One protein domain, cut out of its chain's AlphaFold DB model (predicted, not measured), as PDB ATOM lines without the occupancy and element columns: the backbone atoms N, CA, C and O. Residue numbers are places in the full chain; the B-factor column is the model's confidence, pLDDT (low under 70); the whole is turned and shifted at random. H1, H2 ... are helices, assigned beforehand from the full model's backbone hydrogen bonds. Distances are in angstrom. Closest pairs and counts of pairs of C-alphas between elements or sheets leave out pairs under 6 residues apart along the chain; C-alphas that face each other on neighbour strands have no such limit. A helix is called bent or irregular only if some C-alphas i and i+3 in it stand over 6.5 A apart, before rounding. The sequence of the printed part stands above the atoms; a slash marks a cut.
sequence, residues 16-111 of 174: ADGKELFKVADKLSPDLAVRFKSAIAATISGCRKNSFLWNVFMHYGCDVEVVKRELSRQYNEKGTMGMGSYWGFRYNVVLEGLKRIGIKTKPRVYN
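What this domain is: This is residues 16 to 111 of the 174 residues of an uncharacterized protein of Candidatus Aenigmarchaeota archaeon (UniProt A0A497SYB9). An elongated, rod-like row of helices: the bent helix H4 and the helix H5 make one end, the short helix H3 sits near the middle, and a helical hairpin of H1 and H2 makes the other end. H4 folds back at its bend, and its second arm, H4b, crosses H5 at nearly a right angle. The printed part has 96 residues with five named helices, H1 to H5 in order along the chain, and no named strand; the class is all helix. The whole is compact, with a radius of gyration of the C-alphas of 13.9 A, and spans 47 by 23 by 19 A.

Where its parts are: The longest helix, H4, covers residues 64 to 87 and was assigned as one helix by its hydrogen bonds, but it is bent: C-alphas 77 and 80 are 9.7 A apart. Its arm H4a, residues 64 to 77, is 19.9 A long and begins at C-alpha 64 (-36.514, -20.847, 16.851); its arm H4b, residues 80 to 87, is 10.1 A long. H5, residues 91 to 100, is 14.3 A long and ends at C-alpha 100 (-34.799, -30.481, 24.405). H3, residues 52 to 59, is 10.7 A long. H2, residues 30 to 45, is 22.2 A long. H1, residues 16 to 27, is 18.4 A long and begins at C-alpha 16 (-38.370, -21.060, 8.805).

How they stand to each other: H4a and H4b stand at a steep tilt of 58 degrees. H4b and H5 touch, about perpendicular at 85 degrees, with the C-alphas of Thr 80 and Tyr 91 closest at 4.9 A. H3 is the hub, touching H2, H4a and H5. It only just touches H4a, with 3 pairs of C-alphas within 8 A, and H4a does so with residues 64 to 67 alone; the closest C-alphas are those of Phe 57 and Val 67, 6.7 A apart. H3 and H5 touch at 72 degrees, only just about perpendicular, with the C-alphas of Leu 53 and Gly 97 closest at 6.0 A. H2 and H3 touch at a steep tilt of 47 degrees, opposite ways, with the C-alphas of Ala 41 and Phe 57 closest at 5.5 A. H1 and H2 form a helical hairpin at a shallow tilt of 10 degrees, with the C-alphas of Ala 25 and Ala 33 closest at 4.9 A. The helix packing is mostly crossed: of 5 touching pairs given a tilt, 1 is shallow. H1 and H5 are apart, as are H2 and H5. In H2, H3, H4a, H4b and H5 every O i to N i+4 pair is within hydrogen-bond range; in H1, 6 of 8 are.

The domain as a whole: The two C-alphas farthest apart, those of Ser 29 and Val 109, are 48.0 A apart. The printed part has no cut. The links H1 to H2, H3 to H4 and H4 to H5 are tight, the link H2 to H3 is short, and no link is long. The mean pLDDT of the printed part is 91.0; residues 107 to 111 are under 70.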
ATOM      1  N   ALA A  16     -38.123 -22.253   9.613       85.44
ATOM      2  CA  ALA A  16     -38.370 -21.060   8.805       85.44
ATOM      3  C   ALA A  16     -39.866 -20.871   8.509       85.44
ATOM      4  O   ALA A  16     -40.415 -19.792   8.754       85.44
ATOM      5  N   ASP A  17     -40.539 -21.940   8.076       89.75
ATOM      6  CA  ASP A  17     -41.972 -21.910   7.770       89.75
ATOM      7  C   ASP A  17     -42.800 -21.653   9.031       89.75
ATOM      8  O   ASP A  17     -43.804 -20.949   8.985       89.75
ATOM      9  N   GLY A  18     -42.378 -22.174  10.188       89.56
ATOM     10  CA  GLY A  18     -43.069 -21.975  11.461       89.56
ATOM     11  C   GLY A  18     -43.205 -20.498  11.822       89.56
ATOM     12  O   GLY A  18     -44.295 -20.040  12.171       89.56
ATOM     13  N   LYS A  19     -42.117 -19.738  11.678       93.06
ATOM     14  CA  LYS A  19     -42.096 -18.285  11.890       93.06
ATOM     15  C   LYS A  19     -42.982 -17.545  10.889       93.06
ATOM     16  O   LYS A  19     -43.687 -16.609  11.266       93.06
ATOM     17  N   GLU A  20     -42.933 -17.924   9.616       93.19
ATOM     18  CA  GLU A  20     -43.731 -17.273   8.577       93.19
ATOM     19  C   GLU A  20     -45.227 -17.541   8.763       93.19
ATOM     20  O   GLU A  20     -46.022 -16.601   8.832       93.19
ATOM     21  N   LEU A  21     -45.608 -18.803   8.967       93.00
ATOM     22  CA  LEU A  21     -46.985 -19.213   9.234       93.00
ATOM     23  C   LEU A  21     -47.548 -18.532  10.485       93.00
ATOM     24  O   LEU A  21     -48.714 -18.131  10.493       93.00
ATOM     25  N   PHE A  22     -46.729 -18.348  11.526       93.19
ATOM     26  CA  PHE A  22     -47.158 -17.649  12.736       93.19
ATOM     27  C   PHE A  22     -47.527 -16.187  12.455       93.19
ATOM     28  O   PHE A  22     -48.499 -15.690  13.021       93.19
ATOM     29  N   LYS A  23     -46.801 -15.508  11.558       93.00
ATOM     30  CA  LYS A  23     -47.123 -14.138  11.121       93.00
ATOM     31  C   LYS A  23     -48.341 -14.096  10.206       93.00
ATOM     32  O   LYS A  23     -49.172 -13.204  10.325       93.00
ATOM     33  N   VAL A  24     -48.465 -15.054   9.287       93.81
ATOM     34  CA  VAL A  24     -49.623 -15.133   8.382       93.81
ATOM     35  C   VAL A  24     -50.918 -15.360   9.162       93.81
ATOM     36  O   VAL A  24     -51.957 -14.830   8.772       93.81
ATOM     37  N   ALA A  25     -50.856 -16.062  10.297       92.88
ATOM     38  CA  ALA A  25     -52.005 -16.284  11.171       92.88
ATOM     39  C   ALA A  25     -52.686 -14.983  11.635       92.88
ATOM     40  O   ALA A  25     -53.888 -14.998  11.875       92.88
ATOM     41  N   ASP A  26     -51.961 -13.859  11.720       90.94
ATOM     42  CA  ASP A  26     -52.534 -12.555  12.094       90.94
ATOM     43  C   ASP A  26     -53.496 -11.977  11.047       90.94
ATOM     44  O   ASP A  26     -54.251 -11.055  11.346       90.94
ATOM     45  N   LYS A  27     -53.507 -12.527   9.829       94.31
ATOM     46  CA  LYS A  27     -54.458 -12.150   8.771       94.31
ATOM     47  C   LYS A  27     -55.796 -12.889   8.881       94.31
ATOM     48  O   LYS A  27     -56.704 -12.621   8.098       94.31
ATOM     49  N   LEU A  28     -55.908 -13.855   9.794       94.31
ATOM     50  CA  LEU A  28     -57.118 -14.647  10.013       94.31
ATOM     51  C   LEU A  28     -58.046 -13.959  11.022       94.31
ATOM     52  O   LEU A  28     -57.665 -13.003  11.697       94.31
ATOM     53  N   SER A  29     -59.272 -14.473  11.169       94.88
ATOM     54  CA  SER A  29     -60.150 -14.032  12.256       94.88
ATOM     55  C   SER A  29     -59.505 -14.312  13.625       94.88
ATOM     56  O   SER A  29     -58.761 -15.290  13.750       94.88
ATOM     57  N   PRO A  30     -59.790 -13.518  14.675       93.56
ATOM     58  CA  PRO A  30     -59.096 -13.640  15.962       93.56
ATOM     59  C   PRO A  30     -59.127 -15.048  16.580       93.56
ATOM     60  O   PRO A  30     -58.095 -15.547  17.029       93.56
ATOM     61  N   ASP A  31     -60.280 -15.726  16.564       93.88
ATOM     62  CA  ASP A  31     -60.400 -17.100  17.081       93.88
ATOM     63  C   ASP A  31     -59.559 -18.089  16.259       93.88
ATOM     64  O   ASP A  31     -58.832 -18.918  16.818       93.88
ATOM     65  N   LEU A  32     -59.589 -17.964  14.929       93.06
ATOM     66  CA  LEU A  32     -58.832 -18.843  14.048       93.06
ATOM     67  C   LEU A  32     -57.324 -18.592  14.169       93.06
ATOM     68  O   LEU A  32     -56.557 -19.550  14.239       93.06
ATOM     69  N   ALA A  33     -56.905 -17.330  14.281       94.31
ATOM     70  CA  ALA A  33     -55.517 -16.936  14.498       94.31
ATOM     71  C   ALA A  33     -54.944 -17.586  15.766       94.31
ATOM     72  O   ALA A  33     -53.872 -18.189  15.724       94.31
ATOM     73  N   VAL A  34     -55.682 -17.544  16.883       93.50
ATOM     74  CA  VAL A  34     -55.259 -18.161  18.152       93.50
ATOM     75  C   VAL A  34     -55.106 -19.675  18.013       93.50
ATOM     76  O   VAL A  34     -54.095 -20.239  18.446       93.50
ATOM     77  N   ARG A  35     -56.081 -20.352  17.395       92.81
ATOM     78  CA  ARG A  35     -56.026 -21.808  17.177       92.81
ATOM     79  C   ARG A  35     -54.859 -22.193  16.272       92.81
ATOM     80  O   ARG A  35     -54.144 -23.147  16.580       92.81
ATOM     81  N   PHE A  36     -54.632 -21.426  15.208       93.31
ATOM     82  CA  PHE A  36     -53.576 -21.687  14.237       93.31
ATOM     83  C   PHE A  36     -52.185 -21.473  14.845       93.31
ATOM     84  O   PHE A  36     -51.358 -22.381  14.815       93.31
ATOM     85  N   LYS A  37     -51.959 -20.342  15.528       95.31
ATOM     86  CA  LYS A  37     -50.724 -20.071  16.288       95.31
ATOM     87  C   LYS A  37     -50.445 -21.151  17.328       95.31
ATOM     88  O   LYS A  37     -49.328 -21.656  17.415       95.31
ATOM     89  N   SER A  38     -51.478 -21.566  18.063       94.44
ATOM     90  CA  SER A  38     -51.377 -22.644  19.050       94.44
ATOM     91  C   SER A  38     -50.925 -23.966  18.425       94.44
ATOM     92  O   SER A  38     -50.138 -24.680  19.051       94.44
ATOM     93  N   ALA A  39     -51.431 -24.311  17.239       92.88
ATOM     94  CA  ALA A  39     -51.054 -25.528  16.525       92.88
ATOM     95  C   ALA A  39     -49.609 -25.453  16.015       92.88
ATOM     96  O   ALA A  39     -48.838 -26.377  16.258       92.88
ATOM     97  N   ILE A  40     -49.214 -24.328  15.408       94.06
ATOM     98  CA  ILE A  40     -47.838 -24.099  14.942       94.06
ATOM     99  C   ILE A  40     -46.860 -24.215  16.115       94.06
ATOM    100  O   ILE A  40     -45.885 -24.956  16.030       94.06
ATOM    101  N   ALA A  41     -47.139 -23.552  17.241       94.62
ATOM    102  CA  ALA A  41     -46.288 -23.632  18.424       94.62
ATOM    103  C   ALA A  41     -46.187 -25.059  18.976       94.62
ATOM    104  O   ALA A  41     -45.111 -25.470  19.411       94.62
ATOM    105  N   ALA A  42     -47.271 -25.840  18.949       93.44
ATOM    106  CA  ALA A  42     -47.241 -27.240  19.373       93.44
ATOM    107  C   ALA A  42     -46.372 -28.103  18.450       93.44
ATOM    108  O   ALA A  42     -45.596 -28.925  18.939       93.44
ATOM    109  N   THR A  43     -46.461 -27.873  17.140       92.31
ATOM    110  CA  THR A  43     -45.653 -28.561  16.135       92.31
ATOM    111  C   THR A  43     -44.172 -28.218  16.273       92.31
ATOM    112  O   THR A  43     -43.368 -29.122  16.484       92.31
ATOM    113  N   ILE A  44     -43.813 -26.931  16.244       92.94
ATOM    114  CA  ILE A  44     -42.409 -26.487  16.276       92.94
ATOM    115  C   ILE A  44     -41.745 -26.839  17.615       92.94
ATOM    116  O   ILE A  44     -40.632 -27.353  17.650       92.94
ATOM    117  N   SER A  45     -42.432 -26.631  18.743       92.38
ATOM    118  CA  SER A  45     -41.873 -26.997  20.055       92.38
ATOM    119  C   SER A  45     -41.859 -28.510  20.313       92.38
ATOM    120  O   SER A  45     -41.241 -28.966  21.282       92.38
ATOM    121  N   GLY A  46     -42.604 -29.297  19.527       91.19
ATOM    122  CA  GLY A  46     -42.880 -30.711  19.792       91.19
ATOM    123  C   GLY A  46     -43.571 -30.956  21.140       91.19
ATOM    124  O   GLY A  46     -43.447 -32.042  21.722       91.19
ATOM    125  N   CYS A  47     -44.230 -29.942  21.705       91.88
ATOM    126  CA  CYS A  47     -44.817 -29.986  23.037       91.88
ATOM    127  C   CYS A  47     -46.321 -29.716  23.015       91.88
ATOM    128  O   CYS A  47     -46.846 -28.959  22.205       91.88
ATOM    129  N   ARG A  48     -47.026 -30.303  23.987       91.50
ATOM    130  CA  ARG A  48     -48.450 -30.029  24.202       91.50
ATOM    131  C   ARG A  48     -48.697 -28.566  24.583       91.50
ATOM    132  O   ARG A  48     -47.842 -27.925  25.204       91.50
ATOM    133  N   LYS A  49     -49.907 -28.092  24.277       93.00
ATOM    134  CA  LYS A  49     -50.419 -26.780  24.688       93.00
ATOM    135  C   LYS A  49     -50.199 -26.537  26.188       93.00
ATOM    136  O   LYS A  49     -50.306 -27.466  26.989       93.00
ATOM    137  N   ASN A  50     -49.886 -25.291  26.543       92.81
ATOM    138  CA  ASN A  50     -49.589 -24.813  27.902       92.81
ATOM    139  C   ASN A  50     -48.360 -25.455  28.573       92.81
ATOM    140  O   ASN A  50     -48.162 -25.306  29.777       92.81
ATOM    141  N   SER A  51     -47.522 -26.181  27.832       95.94
ATOM    142  CA  SER A  51     -46.194 -26.554  28.327       95.94
ATOM    143  C   SER A  51     -45.241 -25.356  28.293       95.94
ATOM    144  O   SER A  51     -45.490 -24.376  27.592       95.94
ATOM    145  N   PHE A  52     -44.121 -25.462  29.013       97.44
ATOM    146  CA  PHE A  52     -43.091 -24.423  29.043       97.44
ATOM    147  C   PHE A  52     -42.630 -24.018  27.639       97.44
ATOM    148  O   PHE A  52     -42.773 -22.856  27.268       97.44
ATOM    149  N   LEU A  53     -42.146 -24.969  26.830       97.19
ATOM    150  CA  LEU A  53     -41.697 -24.648  25.476       97.19
ATOM    151  C   LEU A  53     -42.857 -24.149  24.610       97.19
ATOM    152  O   LEU A  53     -42.683 -23.160  23.916       97.19
ATOM    153  N   TRP A  54     -44.056 -24.731  24.694       97.19
ATOM    154  CA  TRP A  54     -45.196 -24.209  23.933       97.19
ATOM    155  C   TRP A  54     -45.471 -22.725  24.239       97.19
ATOM    156  O   TRP A  54     -45.610 -21.934  23.308       97.19
ATOM    157  N   ASN A  55     -45.468 -22.325  25.517       97.50
ATOM    158  CA  ASN A  55     -45.641 -20.925  25.925       97.50
ATOM    159  C   ASN A  55     -44.520 -20.031  25.379       97.50
ATOM    160  O   ASN A  55     -44.786 -18.937  24.890       97.50
ATOM    161  N   VAL A  56     -43.272 -20.499  25.439       97.56
ATOM    162  CA  VAL A  56     -42.110 -19.761  24.929       97.56
ATOM    163  C   VAL A  56     -42.206 -19.552  23.416       97.56
ATOM    164  O   VAL A  56     -42.020 -18.437  22.939       97.56
ATOM    165  N   PHE A  57     -42.527 -20.602  22.655       97.00
ATOM    166  CA  PHE A  57     -42.671 -20.514  21.200       97.00
ATOM    167  C   PHE A  57     -43.859 -19.630  20.807       97.00
ATOM    168  O   PHE A  57     -43.721 -18.813  19.903       97.00
ATOM    169  N   MET A  58     -44.983 -19.705  21.525       96.75
ATOM    170  CA  MET A  58     -46.093 -18.761  21.354       96.75
ATOM    171  C   MET A  58     -45.658 -17.311  21.595       96.75
ATOM    172  O   MET A  58     -46.021 -16.425  20.827       96.75
ATOM    173  N   HIS A  59     -44.880 -17.067  22.651       96.81
ATOM    174  CA  HIS A  59     -44.438 -15.728  23.034       96.81
ATOM    175  C   HIS A  59     -43.455 -15.118  22.023       96.81
ATOM    176  O   HIS A  59     -43.582 -13.945  21.682       96.81
ATOM    177  N   TYR A  60     -42.512 -15.908  21.505       96.88
ATOM    178  CA  TYR A  60     -41.515 -15.454  20.524       96.88
ATOM    179  C   TYR A  60     -41.915 -15.722  19.063       96.88
ATOM    180  O   TYR A  60     -41.066 -15.709  18.173       96.88
ATOM    181  N   GLY A  61     -43.199 -15.966  18.797       95.38
ATOM    182  CA  GLY A  61     -43.733 -16.078  17.438       95.38
ATOM    183  C   GLY A  61     -43.155 -17.226  16.612       95.38
ATOM    184  O   GLY A  61     -42.956 -17.083  15.408       95.38
ATOM    185  N   CYS A  62     -42.845 -18.342  17.270       94.25
ATOM    186  CA  CYS A  62     -42.224 -19.531  16.692       94.25
ATOM    187  C   CYS A  62     -40.885 -19.292  15.971       94.25
ATOM    188  O   CYS A  62     -40.465 -20.120  15.170       94.25
ATOM    189  N   ASP A  63     -40.184 -18.200  16.284       95.44
ATOM    190  CA  ASP A  63     -38.827 -17.958  15.798       95.44
ATOM    191  C   ASP A  63     -37.816 -18.746  16.647       95.44
ATOM    192  O   ASP A  63     -37.466 -18.350  17.762       95.44
ATOM    193  N   VAL A  64     -37.366 -19.889  16.126       94.25
ATOM    194  CA  VAL A  64     -36.514 -20.847  16.851       94.25
ATOM    195  C   VAL A  64     -35.188 -20.228  17.297       94.25
ATOM    196  O   VAL A  64     -34.730 -20.480  18.414       94.25
ATOM    197  N   GLU A  65     -34.590 -19.378  16.464       94.69
ATOM    198  CA  GLU A  65     -33.316 -18.726  16.769       94.69
ATOM    199  C   GLU A  65     -33.477 -17.680  17.874       94.69
ATOM    200  O   GLU A  65     -32.680 -17.629  18.817       94.69
ATOM    201  N   VAL A  66     -34.559 -16.895  17.832       96.38
ATOM    202  CA  VAL A  66     -34.899 -15.964  18.917       96.38
ATOM    203  C   VAL A  66     -35.174 -16.721  20.214       96.38
ATOM    204  O   VAL A  66     -34.637 -16.337  21.254       96.38
ATOM    205  N   VAL A  67     -35.942 -17.815  20.158       97.06
ATOM    206  CA  VAL A  67     -36.233 -18.671  21.318       97.06
ATOM    207  C   VAL A  67     -34.941 -19.183  21.950       97.06
ATOM    208  O   VAL A  67     -34.736 -19.007  23.153       97.06
ATOM    209  N   LYS A  68     -34.042 -19.789  21.163       96.62
ATOM    210  CA  LYS A  68     -32.774 -20.333  21.671       96.62
ATOM    211  C   LYS A  68     -31.904 -19.250  22.291       96.62
ATOM    212  O   LYS A  68     -31.389 -19.438  23.398       96.62
ATOM    213  N   ARG A  69     -31.750 -18.114  21.606       96.62
ATOM    214  CA  ARG A  69     -30.953 -16.977  22.082       96.62
ATOM    215  C   ARG A  69     -31.485 -16.448  23.409       96.62
ATOM    216  O   ARG A  69     -30.725 -16.271  24.359       96.62
ATOM    217  N   GLU A  70     -32.788 -16.225  23.485       97.38
ATOM    218  CA  GLU A  70     -33.417 -15.579  24.628       97.38
ATOM    219  C   GLU A  70     -33.522 -16.512  25.839       97.38
ATOM    220  O   GLU A  70     -33.199 -16.111  26.956       97.38
ATOM    221  N   LEU A  71     -33.841 -17.794  25.633       96.38
ATOM    222  CA  LEU A  71     -33.782 -18.783  26.710       96.38
ATOM    223  C   LEU A  71     -32.354 -19.007  27.218       96.38
ATOM    224  O   LEU A  71     -32.163 -19.154  28.424       96.38
ATOM    225  N   SER A  72     -31.345 -18.984  26.340       94.00
ATOM    226  CA  SER A  72     -29.936 -19.073  26.756       94.00
ATOM    227  C   SER A  72     -29.530 -17.876  27.612       94.00
ATOM    228  O   SER A  72     -28.906 -18.046  28.661       94.00
ATOM    229  N   ARG A  73     -29.924 -16.664  27.202       92.62
ATOM    230  CA  ARG A  73     -29.700 -15.431  27.965       92.62
ATOM    231  C   ARG A  73     -30.354 -15.510  29.345       92.62
ATOM    232  O   ARG A  73     -29.672 -15.350  30.355       92.62
ATOM    233  N   GLN A  74     -31.643 -15.847  29.403       91.81
ATOM    234  CA  GLN A  74     -32.384 -15.981  30.660       91.81
ATOM    235  C   GLN A  74     -31.795 -17.056  31.577       91.81
ATOM    236  O   GLN A  74     -31.683 -16.841  32.784       91.81
ATOM    237  N   TYR A  75     -31.385 -18.198  31.023       90.12
ATOM    238  CA  TYR A  75     -30.757 -19.266  31.796       90.12
ATOM    239  C   TYR A  75     -29.418 -18.822  32.392       90.12
ATOM    240  O   TYR A  75     -29.138 -19.099  33.560       90.12
ATOM    241  N   ASN A  76     -28.612 -18.085  31.628       82.44
ATOM    242  CA  ASN A  76     -27.340 -17.552  32.108       82.44
ATOM    243  C   ASN A  76     -27.517 -16.490  33.197       82.44
ATOM    244  O   ASN A  76     -26.752 -16.486  34.158       82.44
ATOM    245  N   GLU A  77     -28.525 -15.628  33.071       82.00
ATOM    246  CA  GLU A  77     -28.789 -14.548  34.024       82.00
ATOM    247  C   GLU A  77     -29.483 -15.025  35.302       82.00
ATOM    248  O   GLU A  77     -29.139 -14.581  36.393       82.00
ATOM    249  N   LYS A  78     -30.480 -15.909  35.184       82.06
ATOM    250  CA  LYS A  78     -31.423 -16.215  36.275       82.06
ATOM    251  C   LYS A  78     -31.423 -17.682  36.706       82.06
ATOM    252  O   LYS A  78     -31.966 -18.009  37.761       82.06
ATOM    253  N   GLY A  79     -30.837 -18.575  35.907       84.62
ATOM    254  CA  GLY A  79     -30.917 -20.020  36.117       84.62
ATOM    255  C   GLY A  79     -32.341 -20.571  35.972       84.62
ATOM    256  O   GLY A  79     -33.300 -19.848  35.696       84.62
ATOM    257  N   THR A  80     -32.508 -21.876  36.180       88.56
ATOM    258  CA  THR A  80     -33.806 -22.559  36.002       88.56
ATOM    259  C   THR A  80     -34.846 -22.178  37.050       88.56
ATOM    260  O   THR A  80     -36.033 -22.180  36.741       88.56
ATOM    261  N   MET A  81     -34.428 -21.828  38.270       83.75
ATOM    262  CA  MET A  81     -35.335 -21.348  39.322       83.75
ATOM    263  C   MET A  81     -35.939 -19.989  38.959       83.75
ATOM    264  O   MET A  81     -37.157 -19.843  38.971       83.75
ATOM    265  N   GLY A  82     -35.106 -19.015  38.571       84.81
ATOM    266  CA  GLY A  82     -35.586 -17.686  38.193       84.81
ATOM    267  C   GLY A  82     -36.429 -17.708  36.918       84.81
ATOM    268  O   GLY A  82     -37.457 -17.036  36.844       84.81
ATOM    269  N   MET A  83     -36.054 -18.540  35.942       93.44
ATOM    270  CA  MET A  83     -36.898 -18.806  34.775       93.44
ATOM    271  C   MET A  83     -38.210 -19.498  35.155       93.44
ATOM    272  O   MET A  83     -39.248 -19.162  34.598       93.44
ATOM    273  N   GLY A  84     -38.183 -20.438  36.102       91.50
ATOM    274  CA  GLY A  84     -39.375 -21.117  36.599       91.50
ATOM    275  C   GLY A  84     -40.391 -20.143  37.189       91.50
ATOM    276  O   GLY A  84     -41.555 -20.169  36.798       91.50
ATOM    277  N   SER A  85     -39.937 -19.217  38.040       90.44
ATOM    278  CA  SER A  85     -40.786 -18.145  38.574       90.44
ATOM    279  C   SER A  85     -41.309 -17.209  37.483       90.44
ATOM    280  O   SER A  85     -42.479 -16.850  37.510       90.44
ATOM    281  N   TYR A  86     -40.469 -16.833  36.511       93.38
ATOM    282  CA  TYR A  86     -40.866 -15.931  35.424       93.38
ATOM    283  C   TYR A  86     -41.909 -16.556  34.484       93.38
ATOM    284  O   TYR A  86     -42.882 -15.905  34.122       93.38
ATOM    285  N   TRP A  87     -41.728 -17.824  34.108       95.38
ATOM    286  CA  TRP A  87     -42.612 -18.519  33.169       95.38
ATOM    287  C   TRP A  87     -43.774 -19.265  33.843       95.38
ATOM    288  O   TRP A  87     -44.638 -19.786  33.141       95.38
ATOM    289  N   GLY A  88     -43.802 -19.356  35.177       96.00
ATOM    290  CA  GLY A  88     -44.833 -20.083  35.923       96.00
ATOM    291  C   GLY A  88     -44.683 -21.610  35.883       96.00
ATOM    292  O   GLY A  88     -45.675 -22.333  35.933       96.00
ATOM    293  N   PHE A  89     -43.453 -22.126  35.786       95.06
ATOM    294  CA  PHE A  89     -43.169 -23.565  35.735       95.06
ATOM    295  C   PHE A  89     -42.164 -23.997  36.801       95.06
ATOM    296  O   PHE A  89     -41.321 -23.231  37.259       95.06
ATOM    297  N   ARG A  90     -42.199 -25.280  37.169       90.81
ATOM    298  CA  ARG A  90     -41.170 -25.859  38.043       90.81
ATOM    299  C   ARG A  90     -39.808 -25.860  37.338       90.81
ATOM    300  O   ARG A  90     -39.725 -26.125  36.138       90.81
ATOM    301  N   TYR A  91     -38.733 -25.643  38.095       86.56
ATOM    302  CA  TYR A  91     -37.367 -25.538  37.560       86.56
ATOM    303  C   TYR A  91     -36.933 -26.763  36.734       86.56
ATOM    304  O   TYR A  91     -36.187 -26.627  35.767       86.56
ATOM    305  N   ASN A  92     -37.397 -27.965  37.095       89.12
ATOM    306  CA  ASN A  92     -37.083 -29.199  36.377       89.12
ATOM    307  C   ASN A  92     -37.766 -29.248  35.002       89.12
ATOM    308  O   ASN A  92     -37.163 -29.725  34.049       89.12
ATOM    309  N   VAL A  93     -38.978 -28.699  34.874       94.19
ATOM    310  CA  VAL A  93     -39.678 -28.571  33.585       94.19
ATOM    311  C   VAL A  93     -38.933 -27.602  32.668       94.19
ATOM    312  O   VAL A  93     -38.754 -27.892  31.486       94.19
ATOM    313  N   VAL A  94     -38.451 -26.483  33.218       94.81
ATOM    314  CA  VAL A  94     -37.618 -25.525  32.475       94.81
ATOM    315  C   VAL A  94     -36.324 -26.187  32.008       94.81
ATOM    316  O   VAL A  94     -35.983 -26.095  30.833       94.81
ATOM    317  N   LEU A  95     -35.625 -26.897  32.901       92.56
ATOM    318  CA  LEU A  95     -34.364 -27.569  32.582       92.56
ATOM    319  C   LEU A  95     -34.515 -28.579  31.436       92.56
ATOM    320  O   LEU A  95     -33.708 -28.576  30.510       92.56
ATOM    321  N   GLU A  96     -35.544 -29.428  31.488       94.31
ATOM    322  CA  GLU A  96     -35.816 -30.394  30.419       94.31
ATOM    323  C   GLU A  96     -36.198 -29.697  29.107       94.31
ATOM    324  O   GLU A  96     -35.758 -30.115  28.037       94.31
ATOM    325  N   GLY A  97     -36.931 -28.582  29.178       95.81
ATOM    326  CA  GLY A  97     -37.208 -27.743  28.015       95.81
ATOM    327  C   GLY A  97     -35.938 -27.201  27.355       95.81
ATOM    328  O   GLY A  97     -35.780 -27.340  26.145       95.81
ATOM    329  N   LEU A  98     -35.009 -26.645  28.142       95.31
ATOM    330  CA  LEU A  98     -33.724 -26.132  27.646       95.31
ATOM    331  C   LEU A  98     -32.914 -27.222  26.931       95.31
ATOM    332  O   LEU A  98     -32.459 -27.013  25.807       95.31
ATOM    333  N   LYS A  99     -32.786 -28.405  27.548       93.94
ATOM    334  CA  LYS A  99     -32.078 -29.546  26.947       93.94
ATOM    335  C   LYS A  99     -32.716 -29.982  25.632       93.94
ATOM    336  O   LYS A  99     -32.004 -30.254  24.670       93.94
ATOM    337  N   ARG A 100     -34.050 -30.026  25.581       94.50
ATOM    338  CA  ARG A 100     -34.799 -30.481  24.405       94.50
ATOM    339  C   ARG A 100     -34.539 -29.628  23.165       94.50
ATOM    340  O   ARG A 100     -34.521 -30.169  22.067       94.50
ATOM    341  N   ILE A 101     -34.311 -28.328  23.336       93.62
ATOM    342  CA  ILE A 101     -33.998 -27.410  22.229       93.62
ATOM    343  C   ILE A 101     -32.489 -27.208  22.013       93.62
ATOM    344  O   ILE A 101     -32.081 -26.293  21.298       93.62
ATOM    345  N   GLY A 102     -31.654 -28.050  22.633       92.19
ATOM    346  CA  GLY A 102     -30.205 -28.053  22.435       92.19
ATOM    347  C   GLY A 102     -29.444 -26.968  23.199       92.19
ATOM    348  O   GLY A 102     -28.276 -26.728  22.901       92.19
ATOM    349  N   ILE A 103     -30.054 -26.310  24.192       92.25
ATOM    350  CA  ILE A 103     -29.329 -25.353  25.037       92.25
ATOM    351  C   ILE A 103     -28.459 -26.129  26.023       92.25
ATOM    352  O   ILE A 103     -28.947 -26.923  26.831       92.25
ATOM    353  N   LYS A 104     -27.149 -25.868  25.976       86.50
ATOM    354  CA  LYS A 104     -26.178 -26.480  26.884       86.50
ATOM    355  C   LYS A 104     -26.435 -26.010  28.315       86.50
ATOM    356  O   LYS A 104     -26.209 -24.853  28.659       86.50
ATOM    357  N   THR A 105     -26.878 -26.929  29.161       82.38
ATOM    358  CA  THR A 105     -27.088 -26.668  30.586       82.38
ATOM    359  C   THR A 105     -25.798 -26.902  31.365       82.38
ATOM    360  O   THR A 105     -25.016 -27.797  31.037       82.38
ATOM    361  N   LYS A 106     -25.586 -26.125  32.425       74.56
ATOM    362  CA  LYS A 106     -24.482 -26.312  33.369       74.56
ATOM    363  C   LYS A 106     -24.625 -27.670  34.087       74.56
ATOM    364  O   LYS A 106     -25.719 -28.245  34.118       74.56
ATOM    365  N   PRO A 107     -23.545 -28.218  34.675       68.12
ATOM    366  CA  PRO A 107     -23.652 -29.418  35.498       68.12
ATOM    367  C   PRO A 107     -24.680 -29.209  36.615       68.12
ATOM    368  O   PRO A 107     -24.879 -28.083  37.074       68.12
ATOM    369  N   ARG A 108     -25.325 -30.287  37.081       63.00
ATOM    370  CA  ARG A 108     -26.445 -30.229  38.046       63.00
ATOM    371  C   ARG A 108     -26.156 -29.350  39.267       63.00
ATOM    372  O   ARG A 108     -27.050 -28.655  39.733       63.00
ATOM    373  N   VAL A 109     -24.907 -29.351  39.724       60.47
ATOM    374  CA  VAL A 109     -24.415 -28.570  40.866       60.47
ATOM    375  C   VAL A 109     -24.518 -27.048  40.638       60.47
ATOM    376  O   VAL A 109     -24.743 -26.295  41.578       60.47
ATOM    377  N   TYR A 110     -24.462 -26.589  39.385       60.19
ATOM    378  CA  TYR A 110     -24.526 -25.176  38.992       60.19
ATOM    379  C   TYR A 110     -25.875 -24.761  38.391       60.19
ATOM    380  O   TYR A 110     -26.075 -23.585  38.096       60.19
ATOM    381  N   ASN A 111     -26.820 -25.690  38.200       53.78
ATOM    382  CA  ASN A 111     -28.115 -25.376  37.577       53.78
ATOM    383  C   ASN A 111     -28.933 -24.343  38.366       53.78
ATOM    384  O   ASN A 111     -29.673 -23.563  37.771       53.78
TER     385      ASN A 111